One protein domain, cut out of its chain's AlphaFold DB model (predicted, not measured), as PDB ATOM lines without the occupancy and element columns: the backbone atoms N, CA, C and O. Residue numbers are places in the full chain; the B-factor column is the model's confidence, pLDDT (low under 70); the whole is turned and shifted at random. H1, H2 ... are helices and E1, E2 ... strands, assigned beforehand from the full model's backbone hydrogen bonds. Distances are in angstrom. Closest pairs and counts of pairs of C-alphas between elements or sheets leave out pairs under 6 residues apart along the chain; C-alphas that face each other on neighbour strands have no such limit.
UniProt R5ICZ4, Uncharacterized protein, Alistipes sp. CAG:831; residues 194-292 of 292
ATOM      1  N   VAL A 194     -28.617 -30.968 -48.218       90.81
ATOM      2  CA  VAL A 194     -27.965 -29.858 -47.518       90.81
ATOM      3  C   VAL A 194     -26.477 -29.943 -47.801       90.81
ATOM      4  O   VAL A 194     -25.911 -31.032 -47.715       90.81
ATOM      5  N   TYR A 195     -25.851 -28.832 -48.162       91.94
ATOM      6  CA  TYR A 195     -24.413 -28.758 -48.388       91.94
ATOM      7  C   TYR A 195     -23.774 -28.013 -47.228       91.94
ATOM      8  O   TYR A 195     -24.231 -26.928 -46.881       91.94
ATOM      9  N   PHE A 196     -22.729 -28.596 -46.654       91.06
ATOM     10  CA  PHE A 196     -21.902 -27.948 -45.643       91.06
ATOM     11  C   PHE A 196     -20.530 -27.682 -46.243       91.06
ATOM     12  O   PHE A 196     -19.846 -28.633 -46.633       91.06
ATOM     13  N   ASP A 197     -20.138 -26.413 -46.328       90.81
ATOM     14  CA  ASP A 197     -18.778 -26.004 -46.665       90.81
ATOM     15  C   ASP A 197     -18.053 -25.549 -45.395       90.81
ATOM     16  O   ASP A 197     -18.366 -24.508 -44.813       90.81
ATOM     17  N   TYR A 198     -17.094 -26.369 -44.968       88.19
ATOM     18  CA  TYR A 198     -16.221 -26.121 -43.821       88.19
ATOM     19  C   TYR A 198     -14.917 -25.405 -44.239       88.19
ATOM     20  O   TYR A 198     -13.888 -25.565 -43.590       88.19
ATOM     21  N   GLY A 199     -14.931 -24.659 -45.352       80.62
ATOM     22  CA  GLY A 199     -13.781 -23.901 -45.861       80.62
ATOM     23  C   GLY A 199     -12.894 -24.668 -46.848       80.62
ATOM     24  O   GLY A 199     -11.821 -24.187 -47.203       80.62
ATOM     25  N   SER A 200     -13.325 -25.846 -47.314       73.00
ATOM     26  CA  SER A 200     -12.576 -26.676 -48.271       73.00
ATOM     27  C   SER A 200     -13.014 -26.484 -49.730       73.00
ATOM     28  O   SER A 200     -12.518 -27.187 -50.610       73.00
ATOM     29  N   GLY A 201     -13.962 -25.580 -50.006       65.00
ATOM     30  CA  GLY A 201     -14.367 -25.158 -51.357       65.00
ATOM     31  C   GLY A 201     -15.263 -26.141 -52.125       65.00
ATOM     32  O   GLY A 201     -15.790 -25.804 -53.182       65.00
ATOM     33  N   ALA A 202     -15.482 -27.348 -51.599       66.19
ATOM     34  CA  ALA A 202     -16.444 -28.313 -52.123       66.19
ATOM     35  C   ALA A 202     -17.257 -28.902 -50.964       66.19
ATOM     36  O   ALA A 202     -16.838 -29.860 -50.309       66.19
ATOM     37  N   GLY A 203     -18.421 -28.309 -50.693       73.44
ATOM     38  CA  GLY A 203     -19.303 -28.781 -49.631       73.44
ATOM     39  C   GLY A 203     -19.824 -30.198 -49.893       73.44
ATOM     40  O   GLY A 203     -20.215 -30.541 -51.013       73.44
ATOM     41  N   ARG A 204     -19.850 -31.048 -48.859       80.50
ATOM     42  CA  ARG A 204     -20.374 -32.420 -48.978       80.50
ATOM     43  C   ARG A 204     -21.911 -32.403 -48.940       80.50
ATOM     44  O   ARG A 204     -22.473 -31.875 -47.982       80.50
ATOM     45  N   PRO A 205     -22.611 -32.989 -49.936       89.19
ATOM     46  CA  PRO A 205     -24.069 -33.050 -49.926       89.19
ATOM     47  C   PRO A 205     -24.585 -34.139 -48.986       89.19
ATOM     48  O   PRO A 205     -24.392 -35.332 -49.227       89.19
ATOM     49  N   ILE A 206     -25.365 -33.743 -47.988       90.81
ATOM     50  CA  ILE A 206     -26.128 -34.653 -47.138       90.81
ATOM     51  C   ILE A 206     -27.514 -34.830 -47.735       90.81
ATOM     52  O   ILE A 206     -28.288 -33.883 -47.842       90.81
ATOM     53  N   ARG A 207     -27.851 -36.061 -48.127       91.88
ATOM     54  CA  ARG A 207     -29.189 -36.393 -48.631       91.88
ATOM     55  C   ARG A 207     -30.143 -36.604 -47.457       91.88
ATOM     56  O   ARG A 207     -29.937 -37.509 -46.652       91.88
ATOM     57  N   MET A 208     -31.210 -35.811 -47.408       89.75
ATOM     58  CA  MET A 208     -32.227 -35.892 -46.357       89.75
ATOM     59  C   MET A 208     -33.204 -37.050 -46.574       89.75
ATOM     60  O   MET A 208     -33.557 -37.751 -45.627       89.75
ATOM     61  N   GLY A 209     -33.606 -37.302 -47.824       86.62
ATOM     62  CA  GLY A 209     -34.582 -38.347 -48.142       86.62
ATOM     63  C   GLY A 209     -35.911 -38.114 -47.418       86.62
ATOM     64  O   GLY A 209     -36.525 -37.068 -47.592       86.62
ATOM     65  N   SER A 210     -36.341 -39.082 -46.603       84.31
ATOM     66  CA  SER A 210     -37.558 -39.008 -45.779       84.31
ATOM     67  C   SER A 210     -37.311 -38.543 -44.337       84.31
ATOM     68  O   SER A 210     -38.172 -38.717 -43.474       84.31
ATOM     69  N   ALA A 211     -36.134 -37.987 -44.044       90.88
ATOM     70  CA  ALA A 211     -35.844 -37.462 -42.720       90.88
ATOM     71  C   ALA A 211     -36.700 -36.237 -42.398       90.88
ATOM     72  O   ALA A 211     -36.952 -35.397 -43.258       90.88
ATOM     73  N   TYR A 212     -37.145 -36.134 -41.147       90.50
ATOM     74  CA  TYR A 212     -37.927 -34.983 -40.681       90.50
ATOM     75  C   TYR A 212     -37.038 -33.900 -40.050       90.50
ATOM     76  O   TYR A 212     -37.450 -32.747 -39.940       90.50
ATOM     77  N   LYS A 213     -35.802 -34.254 -39.660       92.94
ATOM     78  CA  LYS A 213     -34.794 -33.301 -39.179       92.94
ATOM     79  C   LYS A 213     -33.358 -33.762 -39.410       92.94
ATOM     80  O   LYS A 213     -33.081 -34.965 -39.469       92.94
ATOM     81  N   LEU A 214     -32.457 -32.785 -39.481       93.88
ATOM     82  CA  LEU A 214     -31.008 -32.970 -39.486       93.88
ATOM     83  C   LEU A 214     -30.440 -32.473 -38.155       93.88
ATOM     84  O   LEU A 214     -30.762 -31.372 -37.719       93.88
ATOM     85  N   VAL A 215     -29.626 -33.294 -37.504       94.62
ATOM     86  CA  VAL A 215     -28.931 -32.954 -36.262       94.62
ATOM     87  C   VAL A 215     -27.436 -32.950 -36.543       94.62
ATOM     88  O   VAL A 215     -26.849 -33.985 -36.840       94.62
ATOM     89  N   CYS A 216     -26.821 -31.788 -36.449       93.56
ATOM     90  CA  CYS A 216     -25.387 -31.613 -36.562       93.56
ATOM     91  C   CYS A 216     -24.771 -31.716 -35.161       93.56
ATOM     92  O   CYS A 216     -25.217 -31.040 -34.236       93.56
ATOM     93  N   SER A 217     -23.805 -32.610 -34.976       94.19
ATOM     94  CA  SER A 217     -23.208 -32.912 -33.669       94.19
ATOM     95  C   SER A 217     -21.751 -33.337 -33.839       94.19
ATOM     96  O   SER A 217     -21.346 -33.751 -34.919       94.19
ATOM     97  N   ASN A 218     -20.959 -33.309 -32.773       92.75
ATOM     98  CA  ASN A 218     -19.627 -33.924 -32.764       92.75
ATOM     99  C   ASN A 218     -19.673 -35.450 -32.581       92.75
ATOM    100  O   ASN A 218     -18.660 -36.129 -32.747       92.75
ATOM    101  N   LYS A 219     -20.837 -36.017 -32.232       91.81
ATOM    102  CA  LYS A 219     -21.001 -37.451 -31.969       91.81
ATOM    103  C   LYS A 219     -22.090 -38.056 -32.839       91.81
ATOM    104  O   LYS A 219     -23.212 -37.560 -32.915       91.81
ATOM    105  N   SER A 220     -21.785 -39.210 -33.425       88.75
ATOM    106  CA  SER A 220     -22.790 -40.020 -34.112       88.75
ATOM    107  C   SER A 220     -23.753 -40.652 -33.105       88.75
ATOM    108  O   SER A 220     -23.328 -41.231 -32.103       88.75
ATOM    109  N   LYS A 221     -25.057 -40.589 -33.388       90.12
ATOM    110  CA  LYS A 221     -26.096 -41.313 -32.645       90.12
ATOM    111  C   LYS A 221     -26.889 -42.175 -33.622       90.12
ATOM    112  O   LYS A 221     -27.397 -41.688 -34.628       90.12
ATOM    113  N   LYS A 222     -27.033 -43.466 -33.315       88.25
ATOM    114  CA  LYS A 222     -27.889 -44.365 -34.099       88.25
ATOM    115  C   LYS A 222     -29.346 -44.191 -33.675       88.25
ATOM    116  O   LYS A 222     -29.672 -44.248 -32.490       88.25
ATOM    117  N   THR A 223     -30.233 -44.008 -34.647       88.75
ATOM    118  CA  THR A 223     -31.682 -43.988 -34.410       88.75
ATOM    119  C   THR A 223     -32.207 -45.423 -34.413       88.75
ATOM    120  O   THR A 223     -32.046 -46.131 -35.403       88.75
ATOM    121  N   SER A 224     -32.829 -45.859 -33.310       93.38
ATOM    122  CA  SER A 224     -33.484 -47.174 -33.229       93.38
ATOM    123  C   SER A 224     -34.635 -47.288 -34.236       93.38
ATOM    124  O   SER A 224     -35.307 -46.295 -34.524       93.38
ATOM    125  N   PHE A 225     -34.895 -48.502 -34.729       89.06
ATOM    126  CA  PHE A 225     -35.989 -48.793 -35.660       89.06
ATOM    127  C   PHE A 225     -37.349 -48.314 -35.132       89.06
ATOM    128  O   PHE A 225     -38.077 -47.636 -35.851       89.06
ATOM    129  N   LEU A 226     -37.655 -48.563 -33.851       87.44
ATOM    130  CA  LEU A 226     -38.906 -48.106 -33.234       87.44
ATOM    131  C   LEU A 226     -38.997 -46.577 -33.225       87.44
ATOM    132  O   LEU A 226     -40.012 -46.004 -33.607       87.44
ATOM    133  N   LYS A 227     -37.903 -45.893 -32.877       88.69
ATOM    134  CA  LYS A 227     -37.858 -44.426 -32.905       88.69
ATOM    135  C   LYS A 227     -38.061 -43.891 -34.324       88.69
ATOM    136  O   LYS A 227     -38.751 -42.894 -34.502       88.69
ATOM    137  N   LYS A 228     -37.511 -44.573 -35.329       88.44
ATOM    138  CA  LYS A 228     -37.708 -44.232 -36.739       88.44
ATOM    139  C   LYS A 228     -39.158 -44.431 -37.191       88.44
ATOM    140  O   LYS A 228     -39.654 -43.591 -37.932       88.44
ATOM    141  N   LEU A 229     -39.836 -45.478 -36.719       85.44
ATOM    142  CA  LEU A 229     -41.244 -45.748 -37.030       85.44
ATOM    143  C   LEU A 229     -42.194 -44.729 -36.375       85.44
ATOM    144  O   LEU A 229     -43.103 -44.237 -37.031       85.44
ATOM    145  N   PHE A 230     -41.970 -44.387 -35.101       86.56
ATOM    146  CA  PHE A 230     -42.877 -43.516 -34.338       86.56
ATOM    147  C   PHE A 230     -42.586 -42.018 -34.468       86.56
ATOM    148  O   PHE A 230     -43.504 -41.211 -34.364       86.56
ATOM    149  N   VAL A 231     -41.322 -41.635 -34.661       87.00
ATOM    150  CA  VAL A 231     -40.889 -40.226 -34.703       87.00
ATOM    151  C   VAL A 231     -40.402 -39.833 -36.098       87.00
ATOM    152  O   VAL A 231     -40.506 -38.680 -36.487       87.00
ATOM    153  N   GLY A 232     -39.917 -40.782 -36.898       86.62
ATOM    154  CA  GLY A 232     -39.352 -40.523 -38.222       86.62
ATOM    155  C   GLY A 232     -37.828 -40.609 -38.255       86.62
ATOM    156  O   GLY A 232     -37.151 -40.749 -37.232       86.62
ATOM    157  N   ASP A 233     -37.277 -40.549 -39.465       91.00
ATOM    158  CA  ASP A 233     -35.836 -40.650 -39.687       91.00
ATOM    159  C   ASP A 233     -35.140 -39.347 -39.257       91.00
ATOM    160  O   ASP A 233     -35.546 -38.250 -39.644       91.00
ATOM    161  N   VAL A 234     -34.092 -39.475 -38.444       93.31
ATOM    162  CA  VAL A 234     -33.228 -38.358 -38.038       93.31
ATOM    163  C   VAL A 234     -31.884 -38.562 -38.705       93.31
ATOM    164  O   VAL A 234     -31.247 -39.598 -38.498       93.31
ATOM    165  N   ARG A 235     -31.455 -37.579 -39.494       93.00
ATOM    166  CA  ARG A 235     -30.122 -37.583 -40.096       93.00
ATOM    167  C   ARG A 235     -29.153 -36.903 -39.151       93.00
ATOM    168  O   ARG A 235     -29.514 -35.918 -38.517       93.00
ATOM    169  N   TYR A 236     -27.948 -37.448 -39.065       93.25
ATOM    170  CA  TYR A 236     -26.875 -36.870 -38.273       93.25
ATOM    171  C   TYR A 236     -25.741 -36.456 -39.195       93.25
ATOM    172  O   TYR A 236     -25.308 -37.265 -40.013       93.25
ATOM    173  N   GLU A 237     -25.283 -35.221 -39.035       92.94
ATOM    174  CA  GLU A 237     -24.006 -34.766 -39.576       92.94
ATOM    175  C   GLU A 237     -22.996 -34.735 -38.438       92.94
ATOM    176  O   GLU A 237     -23.279 -34.159 -37.386       92.94
ATOM    177  N   VAL A 238     -21.848 -35.381 -38.640       92.75
ATOM    178  CA  VAL A 238     -20.824 -35.510 -37.600       92.75
ATOM    179  C   VAL A 238     -19.591 -34.720 -37.998       92.75
ATOM    180  O   VAL A 238     -18.910 -35.088 -38.953       92.75
ATOM    181  N   ASN A 239     -19.312 -33.639 -37.271       92.62
ATOM    182  CA  ASN A 239     -18.142 -32.793 -37.496       92.62
ATOM    183  C   ASN A 239     -17.684 -32.151 -36.176       92.62
ATOM    184  O   ASN A 239     -18.515 -31.820 -35.329       92.62
ATOM    185  N   GLU A 240     -16.374 -31.970 -36.009       91.56
ATOM    186  CA  GLU A 240     -15.768 -31.351 -34.820       91.56
ATOM    187  C   GLU A 240     -16.128 -29.869 -34.654       91.56
ATOM    188  O   GLU A 240     -16.089 -29.367 -33.536       91.56
ATOM    189  N   PHE A 241     -16.565 -29.200 -35.728       91.06
ATOM    190  CA  PHE A 241     -17.101 -27.836 -35.696       91.06
ATOM    191  C   PHE A 241     -18.265 -27.663 -34.698       91.06
ATOM    192  O   PHE A 241     -18.474 -26.575 -34.153       91.06
ATOM    193  N   TRP A 242     -19.041 -28.728 -34.461       92.56
ATOM    194  CA  TRP A 242     -20.240 -28.698 -33.626       92.56
ATOM    195  C   TRP A 242     -19.918 -29.024 -32.160       92.56
ATOM    196  O   TRP A 242     -19.973 -30.182 -31.743       92.56
ATOM    197  N   ASP A 243     -19.658 -28.003 -31.341       88.25
ATOM    198  CA  ASP A 243     -19.459 -28.170 -29.892       88.25
ATOM    199  C   ASP A 243     -20.743 -28.669 -29.179       88.25
ATOM    200  O   ASP A 243     -20.686 -29.438 -28.214       88.25
ATOM    201  N   LYS A 244     -21.921 -28.243 -29.662       90.75
ATOM    202  CA  LYS A 244     -23.265 -28.639 -29.189       90.75
ATOM    203  C   LYS A 244     -24.198 -28.996 -30.345       90.75
ATOM    204  O   LYS A 244     -24.062 -28.445 -31.435       90.75
ATOM    205  N   ASP A 245     -25.178 -29.866 -30.078       92.88
ATOM    206  CA  ASP A 245     -26.162 -30.313 -31.073       92.88
ATOM    207  C   ASP A 245     -26.885 -29.101 -31.704       92.88
ATOM    208  O   ASP A 245     -27.566 -28.338 -31.017       92.88
ATOM    209  N   PHE A 246     -26.732 -28.941 -33.019       92.75
ATOM    210  CA  PHE A 246     -27.407 -27.939 -33.839       92.75
ATOM    211  C   PHE A 246     -28.455 -28.633 -34.703       92.75
ATOM    212  O   PHE A 246     -28.161 -29.619 -35.378       92.75
ATOM    213  N   VAL A 247     -29.702 -28.168 -34.666       93.44
ATOM    214  CA  VAL A 247     -30.820 -28.879 -35.299       93.44
ATOM    215  C   VAL A 247     -31.421 -28.040 -36.413       93.44
ATOM    216  O   VAL A 247     -31.773 -26.881 -36.206       93.44
ATOM    217  N   ILE A 248     -31.586 -28.658 -37.582       92.50
ATOM    218  CA  ILE A 248     -32.245 -28.083 -38.754       92.50
ATOM    219  C   ILE A 248     -33.566 -28.825 -38.982       92.50
ATOM    220  O   ILE A 248     -33.584 -30.036 -39.235       92.50
ATOM    221  N   THR A 249     -34.677 -28.100 -38.885       91.50
ATOM    222  CA  THR A 249     -36.051 -28.604 -39.044       91.50
ATOM    223  C   THR A 249     -36.859 -27.716 -39.988       91.50
ATOM    224  O   THR A 249     -36.455 -26.606 -40.337       91.50
ATOM    225  N   ASN A 250     -38.028 -28.193 -40.416       86.81
ATOM    226  CA  ASN A 250     -38.996 -27.329 -41.087       86.81
ATOM    227  C   ASN A 250     -39.572 -26.303 -40.099       86.81
ATOM    228  O   ASN A 250     -39.899 -26.627 -38.957       86.81
ATOM    229  N   GLY A 251     -39.735 -25.067 -40.561       81.69
ATOM    230  CA  GLY A 251     -40.498 -24.040 -39.866       81.69
ATOM    231  C   GLY A 251     -42.011 -24.252 -39.990       81.69
ATOM    232  O   GLY A 251     -42.488 -25.103 -40.736       81.69
ATOM    233  N   ILE A 252     -42.772 -23.432 -39.262       76.88
ATOM    234  CA  ILE A 252     -44.247 -23.479 -39.241       76.88
ATOM    235  C   ILE A 252     -44.832 -23.135 -40.623       76.88
ATOM    236  O   ILE A 252     -45.885 -23.642 -41.003       76.88
ATOM    237  N   ARG A 253     -44.154 -22.271 -41.393       76.31
ATOM    238  CA  ARG A 253     -44.570 -21.876 -42.745       76.31
ATOM    239  C   ARG A 253     -43.933 -22.775 -43.805       76.31
ATOM    240  O   ARG A 253     -42.774 -23.168 -43.700       76.31
ATOM    241  N   HIS A 254     -44.680 -23.045 -44.874       71.38
ATOM    242  CA  HIS A 254     -44.207 -23.824 -46.018       71.38
ATOM    243  C   HIS A 254     -42.907 -23.222 -46.595       71.38
ATOM    244  O   HIS A 254     -42.884 -22.038 -46.928       71.38
ATOM    245  N   ARG A 255     -41.849 -24.041 -46.735       79.38
ATOM    246  CA  ARG A 255     -40.469 -23.683 -47.172       79.38
ATOM    247  C   ARG A 255     -39.604 -22.898 -46.184       79.38
ATOM    248  O   ARG A 255     -38.448 -22.635 -46.511       79.38
ATOM    249  N   GLN A 256     -40.113 -22.560 -45.005       84.56
ATOM    250  CA  GLN A 256     -39.287 -21.961 -43.965       84.56
ATOM    251  C   GLN A 256     -38.418 -23.036 -43.315       84.56
ATOM    252  O   GLN A 256     -38.887 -24.148 -43.062       84.56
ATOM    253  N   ILE A 257     -37.171 -22.695 -43.010       87.12
ATOM    254  CA  ILE A 257     -36.252 -23.569 -42.283       87.12
ATOM    255  C   ILE A 257     -36.039 -22.979 -40.892       87.12
ATOM    256  O   ILE A 257     -35.886 -21.767 -40.726       87.12
ATOM    257  N   ARG A 258     -36.098 -23.836 -39.874       88.88
ATOM    258  CA  ARG A 258     -35.877 -23.478 -38.477       88.88
ATOM    259  C   ARG A 258     -34.553 -24.071 -38.019       88.88
ATOM    260  O   ARG A 258     -34.300 -25.258 -38.204       88.88
ATOM    261  N   PHE A 259     -33.751 -23.231 -37.377       89.94
ATOM    262  CA  PHE A 259     -32.529 -23.637 -36.697       89.94
ATOM    263  C   PHE A 259     -32.741 -23.580 -35.190       89.94
ATOM    264  O   PHE A 259     -33.184 -22.558 -34.658       89.94
ATOM    265  N   GLU A 260     -32.408 -24.662 -34.501       87.50
ATOM    266  CA  GLU A 260     -32.342 -24.714 -33.043       87.50
ATOM    267  C   GLU A 260     -30.869 -24.828 -32.645       87.50
ATOM    268  O   GLU A 260     -30.151 -25.701 -33.130       87.50
ATOM    269  N   GLY A 261     -30.404 -23.900 -31.806       80.44
ATOM    270  CA  GLY A 261     -28.977 -23.748 -31.488       80.44
ATOM    271  C   GLY A 261     -28.475 -22.302 -31.437       80.44
ATOM    272  O   GLY A 261     -27.320 -22.090 -31.086       80.44
ATOM    273  N   LYS A 262     -29.335 -21.303 -31.701       74.00
ATOM    274  CA  LYS A 262     -29.002 -19.858 -31.672       74.00
ATOM    275  C   LYS A 262     -28.320 -19.368 -30.383       74.00
ATOM    276  O   LYS A 262     -27.652 -18.348 -30.403       74.00
ATOM    277  N   ALA A 263     -28.475 -20.082 -29.265       78.19
ATOM    278  CA  ALA A 263     -27.808 -19.751 -28.004       78.19
ATOM    279  C   ALA A 263     -26.291 -20.029 -28.009       78.19
ATOM    280  O   ALA A 263     -25.583 -19.531 -27.142       78.19
ATOM    281  N   TYR A 264     -25.804 -20.848 -28.946       85.06
ATOM    282  CA  TYR A 264     -24.412 -21.308 -28.999       85.06
ATOM    283  C   TYR A 264     -23.711 -20.987 -30.319       85.06
ATOM    284  O   TYR A 264     -22.492 -21.101 -30.396       85.06
ATOM    285  N   TYR A 265     -24.473 -20.593 -31.338       89.44
ATOM    286  CA  TYR A 265     -23.964 -20.312 -32.673       89.44
ATOM    287  C   TYR A 265     -24.547 -18.999 -33.194       89.44
ATOM    288  O   TYR A 265     -25.755 -18.770 -33.089       89.44
ATOM    289  N   GLY A 266     -23.697 -18.167 -33.798       87.12
ATOM    290  CA  GLY A 266     -24.130 -16.996 -34.558       87.12
ATOM    291  C   GLY A 266     -24.672 -17.434 -35.915       87.12
ATOM    292  O   GLY A 266     -23.976 -18.132 -36.647       87.12
ATOM    293  N   ILE A 267     -25.909 -17.056 -36.250       88.50
ATOM    294  CA  ILE A 267     -26.573 -17.451 -37.502       88.50
ATOM    295  C   ILE A 267     -26.915 -16.196 -38.302       88.50
ATOM    296  O   ILE A 267     -27.621 -15.327 -37.795       88.50
ATOM    297  N   ALA A 268     -26.460 -16.123 -39.554       84.88
ATOM    298  CA  ALA A 268     -26.826 -15.055 -40.480       84.88
ATOM    299  C   ALA A 268     -27.201 -15.631 -41.861       84.88
ATOM    300  O   ALA A 268     -26.414 -16.406 -42.416       84.88
ATOM    301  N   PRO A 269     -28.354 -15.255 -42.452       81.31
ATOM    302  CA  PRO A 269     -29.400 -14.369 -41.920       81.31
ATOM    303  C   PRO A 269     -30.325 -15.054 -40.890       81.31
ATOM    304  O   PRO A 269     -30.370 -16.277 -40.778       81.31
ATOM    305  N   ASP A 270     -31.095 -14.258 -40.141       73.19
ATOM    306  CA  ASP A 270     -31.952 -14.729 -39.037       73.19
ATOM    307  C   ASP A 270     -33.154 -15.586 -39.467       73.19
ATOM    308  O   ASP A 270     -33.659 -16.406 -38.684       73.19
ATOM    309  N   SER A 271     -33.609 -15.379 -40.703       77.81
ATOM    310  CA  SER A 271     -34.677 -16.121 -41.369       77.81
ATOM    311  C   SER A 271     -34.161 -16.679 -42.685       77.81
ATOM    312  O   SER A 271     -33.576 -15.938 -43.471       77.81
ATOM    313  N   VAL A 272     -34.419 -17.960 -42.931       81.94
ATOM    314  CA  VAL A 272     -33.844 -18.688 -44.063       81.94
ATOM    315  C   VAL A 272     -34.940 -19.478 -44.757       81.94
ATOM    316  O   VAL A 272     -35.727 -20.187 -44.113       81.94
ATOM    317  N   MET A 273     -34.990 -19.340 -46.075       82.88
ATOM    318  CA  MET A 273     -35.858 -20.100 -46.957       82.88
ATOM    319  C   MET A 273     -35.051 -21.177 -47.685       82.88
ATOM    320  O   MET A 273     -33.825 -21.153 -47.762       82.88
ATOM    321  N   LYS A 274     -35.754 -22.164 -48.238       78.88
ATOM    322  CA  LYS A 274     -35.143 -23.153 -49.134       78.88
ATOM    323  C   LYS A 274     -34.451 -22.466 -50.324       78.88
ATOM    324  O   LYS A 274     -35.103 -21.680 -51.011       78.88
ATOM    325  N   GLY A 275     -33.210 -22.850 -50.621       80.31
ATOM    326  CA  GLY A 275     -32.367 -22.265 -51.668       80.31
ATOM    327  C   GLY A 275     -31.368 -21.228 -51.155       80.31
ATOM    328  O   GLY A 275     -30.412 -20.920 -51.865       80.31
ATOM    329  N   ASP A 276     -31.557 -20.724 -49.934       85.38
ATOM    330  CA  ASP A 276     -30.669 -19.734 -49.335       85.38
ATOM    331  C   ASP A 276     -29.398 -20.389 -48.776       85.38
ATOM    332  O   ASP A 276     -29.369 -21.575 -48.420       85.38
ATOM    333  N   SER A 277     -28.341 -19.584 -48.659       86.94
ATOM    334  CA  SER A 277     -27.135 -19.946 -47.918       86.94
ATOM    335  C   SER A 277     -27.094 -19.255 -46.562       86.94
ATOM    336  O   SER A 277     -27.389 -18.064 -46.461       86.94
ATOM    337  N   VAL A 278     -26.657 -19.981 -45.541       91.38
ATOM    338  CA  VAL A 278     -26.561 -19.510 -44.158       91.38
ATOM    339  C   VAL A 278     -25.128 -19.633 -43.695       91.38
ATOM    340  O   VAL A 278     -24.509 -20.674 -43.903       91.38
ATOM    341  N   ILE A 279     -24.613 -18.602 -43.039       90.75
ATOM    342  CA  ILE A 279     -23.318 -18.669 -42.369       90.75
ATOM    343  C   ILE A 279     -23.577 -18.925 -40.889       90.75
ATOM    344  O   ILE A 279     -24.280 -18.158 -40.225       90.75
ATOM    345  N   VAL A 280     -23.012 -20.019 -40.388       91.69
ATOM    346  CA  VAL A 280     -23.040 -20.383 -38.972       91.69
ATOM    347  C   VAL A 280     -21.644 -20.181 -38.403       91.69
ATOM    348  O   VAL A 280     -20.676 -20.691 -38.960       91.69
ATOM    349  N   THR A 281     -21.548 -19.427 -37.311       91.44
ATOM    350  CA  THR A 281     -20.291 -19.132 -36.609       91.44
ATOM    351  C   THR A 281     -20.306 -19.795 -35.236       91.44
ATOM    352  O   THR A 281     -21.293 -19.649 -34.505       91.44
ATOM    353  N   ASN A 282     -19.262 -20.551 -34.892       91.62
ATOM    354  CA  ASN A 282     -19.161 -21.224 -33.594       91.62
ATOM    355  C   ASN A 282     -18.506 -20.340 -32.517       91.62
ATOM    356  O   ASN A 282     -18.175 -19.178 -32.744       91.62
ATOM    357  N   SER A 283     -18.319 -20.909 -31.322       88.06
ATOM    358  CA  SER A 283     -17.702 -20.226 -30.177       88.06
ATOM    359  C   SER A 283     -16.235 -19.818 -30.399       88.06
ATOM    360  O   SER A 283     -15.720 -18.979 -29.664       88.06
ATOM    361  N   ARG A 284     -15.577 -20.392 -31.414       88.69
ATOM    362  CA  ARG A 284     -14.173 -20.165 -31.788       88.69
ATOM    363  C   ARG A 284     -14.017 -19.215 -32.981       88.69
ATOM    364  O   ARG A 284     -12.916 -19.087 -33.500       88.69
ATOM    365  N   ASP A 285     -15.105 -18.574 -33.413       87.19
ATOM    366  CA  ASP A 285     -15.177 -17.717 -34.609       87.19
ATOM    367  C   ASP A 285     -14.882 -18.448 -35.939       87.19
ATOM    368  O   ASP A 285     -14.633 -17.838 -36.980       87.19
ATOM    369  N   GLU A 286     -14.964 -19.782 -35.940       90.75
ATOM    370  CA  GLU A 286     -14.934 -20.576 -37.166       90.75
ATOM    371  C   GLU A 286     -16.287 -20.466 -37.873       90.75
ATOM    372  O   GLU A 286     -17.338 -20.389 -37.227       90.75
ATOM    373  N   LYS A 287     -16.279 -20.499 -39.210       91.56
ATOM    374  CA  LYS A 287     -17.474 -20.289 -40.038       91.56
ATOM    375  C   LYS A 287     -17.744 -21.476 -40.944       91.56
ATOM    376  O   LYS A 287     -16.833 -21.998 -41.581       91.56
ATOM    377  N   VAL A 288     -19.017 -21.842 -41.048       91.69
ATOM    378  CA  VAL A 288     -19.516 -22.861 -41.977       91.69
ATOM    379  C   VAL A 288     -20.632 -22.269 -42.812       91.69
ATOM    380  O   VAL A 288     -21.578 -21.688 -42.272       91.69
ATOM    381  N   GLN A 289     -20.537 -22.441 -44.128       91.06
ATOM    382  CA  GLN A 289     -21.609 -22.076 -45.046       91.06
ATOM    383  C   GLN A 289     -22.506 -23.291 -45.293       91.06
ATOM    384  O   GLN A 289     -22.045 -24.350 -45.723       91.06
ATOM    385  N   ILE A 290     -23.799 -23.136 -45.018       90.44
ATOM    386  CA  ILE A 290     -24.827 -24.159 -45.211       90.44
ATOM    387  C   ILE A 290     -25.722 -23.739 -46.375       90.44
ATOM    388  O   ILE A 290     -26.304 -22.661 -46.324       90.44
ATOM    389  N   GLN A 291     -25.871 -24.584 -47.393       89.75
ATOM    390  CA  GLN A 291     -26.787 -24.363 -48.521       89.75
ATOM    391  C   GLN A 291     -27.920 -25.403 -48.500       89.75
ATOM    392  O   GLN A 291     -27.642 -26.604 -48.410       89.75
ATOM    393  N   LEU A 292     -29.181 -24.950 -48.552       85.06
ATOM    394  CA  LEU A 292     -30.394 -25.742 -48.245       85.06
ATOM    395  C   LEU A 292     -31.335 -25.954 -49.441       85.06
ATOM    396  O   LEU A 292     -31.466 -25.033 -50.275       85.06
TER     397      LEU A 292
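AT A GLANCE: This is residues 194 to 292 of the 292 residues of an uncharacterized protein of Alistipes sp. CAG:831 (UniProt R5ICZ4). Two small twisted sheets stand partly face to face, as an incomplete sandwich: the antiparallel sheet E2 E1 E9 E8 E7 makes one layer, the mixed sheet E4 E3 E5 E6 the other. A short pairing of E6 with residues 272 to 273 ties the layers along one side, and the short helix H1 lies at a far end of the longest axis. The 99 printed residues hold nine named strands and one named helix, in the order E1 E2 E3 H1 E4 E5 E6 E7 E8 E9, a mostly strand domain. It is compact, with a radius of gyration of the C-alphas of 13.3 A and spans of 38 by 30 by 28 A.

IN THESE COORDINATES: Find C-alpha 194 at (-27.965, -29.858, -47.518), where E1, residues 194 to 197, begins. In the same sheet look for E2 at 204 to 207, E7 at 266 to 268, E8 at 277 to 281, 13.2 A long, and E9 at 287 to 291, also 13.2 A, ending with C-alpha 291 at (-26.787, -24.363, -48.521). For the other sheet, E3 runs 16.2 A from C-alpha 211 at (-35.844, -37.462, -42.720) to 217, E4 16.0 A from 233 to 238, E5 13.7 A from 246 to 250, and E6 13.2 A from 256 to 260. H1 is residues 225 to 230.

HOW THE PARTS SIT: Start at E9, an inner strand: N 291 is 2.9 A from O 195 of E1, and N 290 is 2.8 A from O 278 of E8. E1 and E2 form a hairpin, with N 206 and O 194 2.8 A apart; in the hairpin E7 and E8, N 281 and O 266 are also 2.8 A apart. E7, E8 and E9 make a meander, each strand the antiparallel neighbour of the one before. In the other sheet, E3 is antiparallel to E5, N 216 to O 246 2.8 A, and parallel to E4, N 215 to O 235 2.8 A. E5 and E6 form a hairpin, N 258 to O 249 2.8 A. E3, H1 and E4 are a strand-helix-strand unit, two parallel neighbour strands with a helix between, its crossover right-handed. H1, with its O i to N i+4 pairs within hydrogen-bond range, only grazes this sheet with residues 225 to 228. Between the sheets, the closest C-alphas of E2 and E4, Ile 206 and Glu 237, are 7.9 A apart; E3 and E9 are apart.

THE WHOLE: Look for the two C-alphas farthest apart at Leu 226 and Asp 285, 38.6 A. The printed part has no cut, and its links are tight or short. Mean pLDDT of the printed part is 87.2; residues 201 to 202 are under 70.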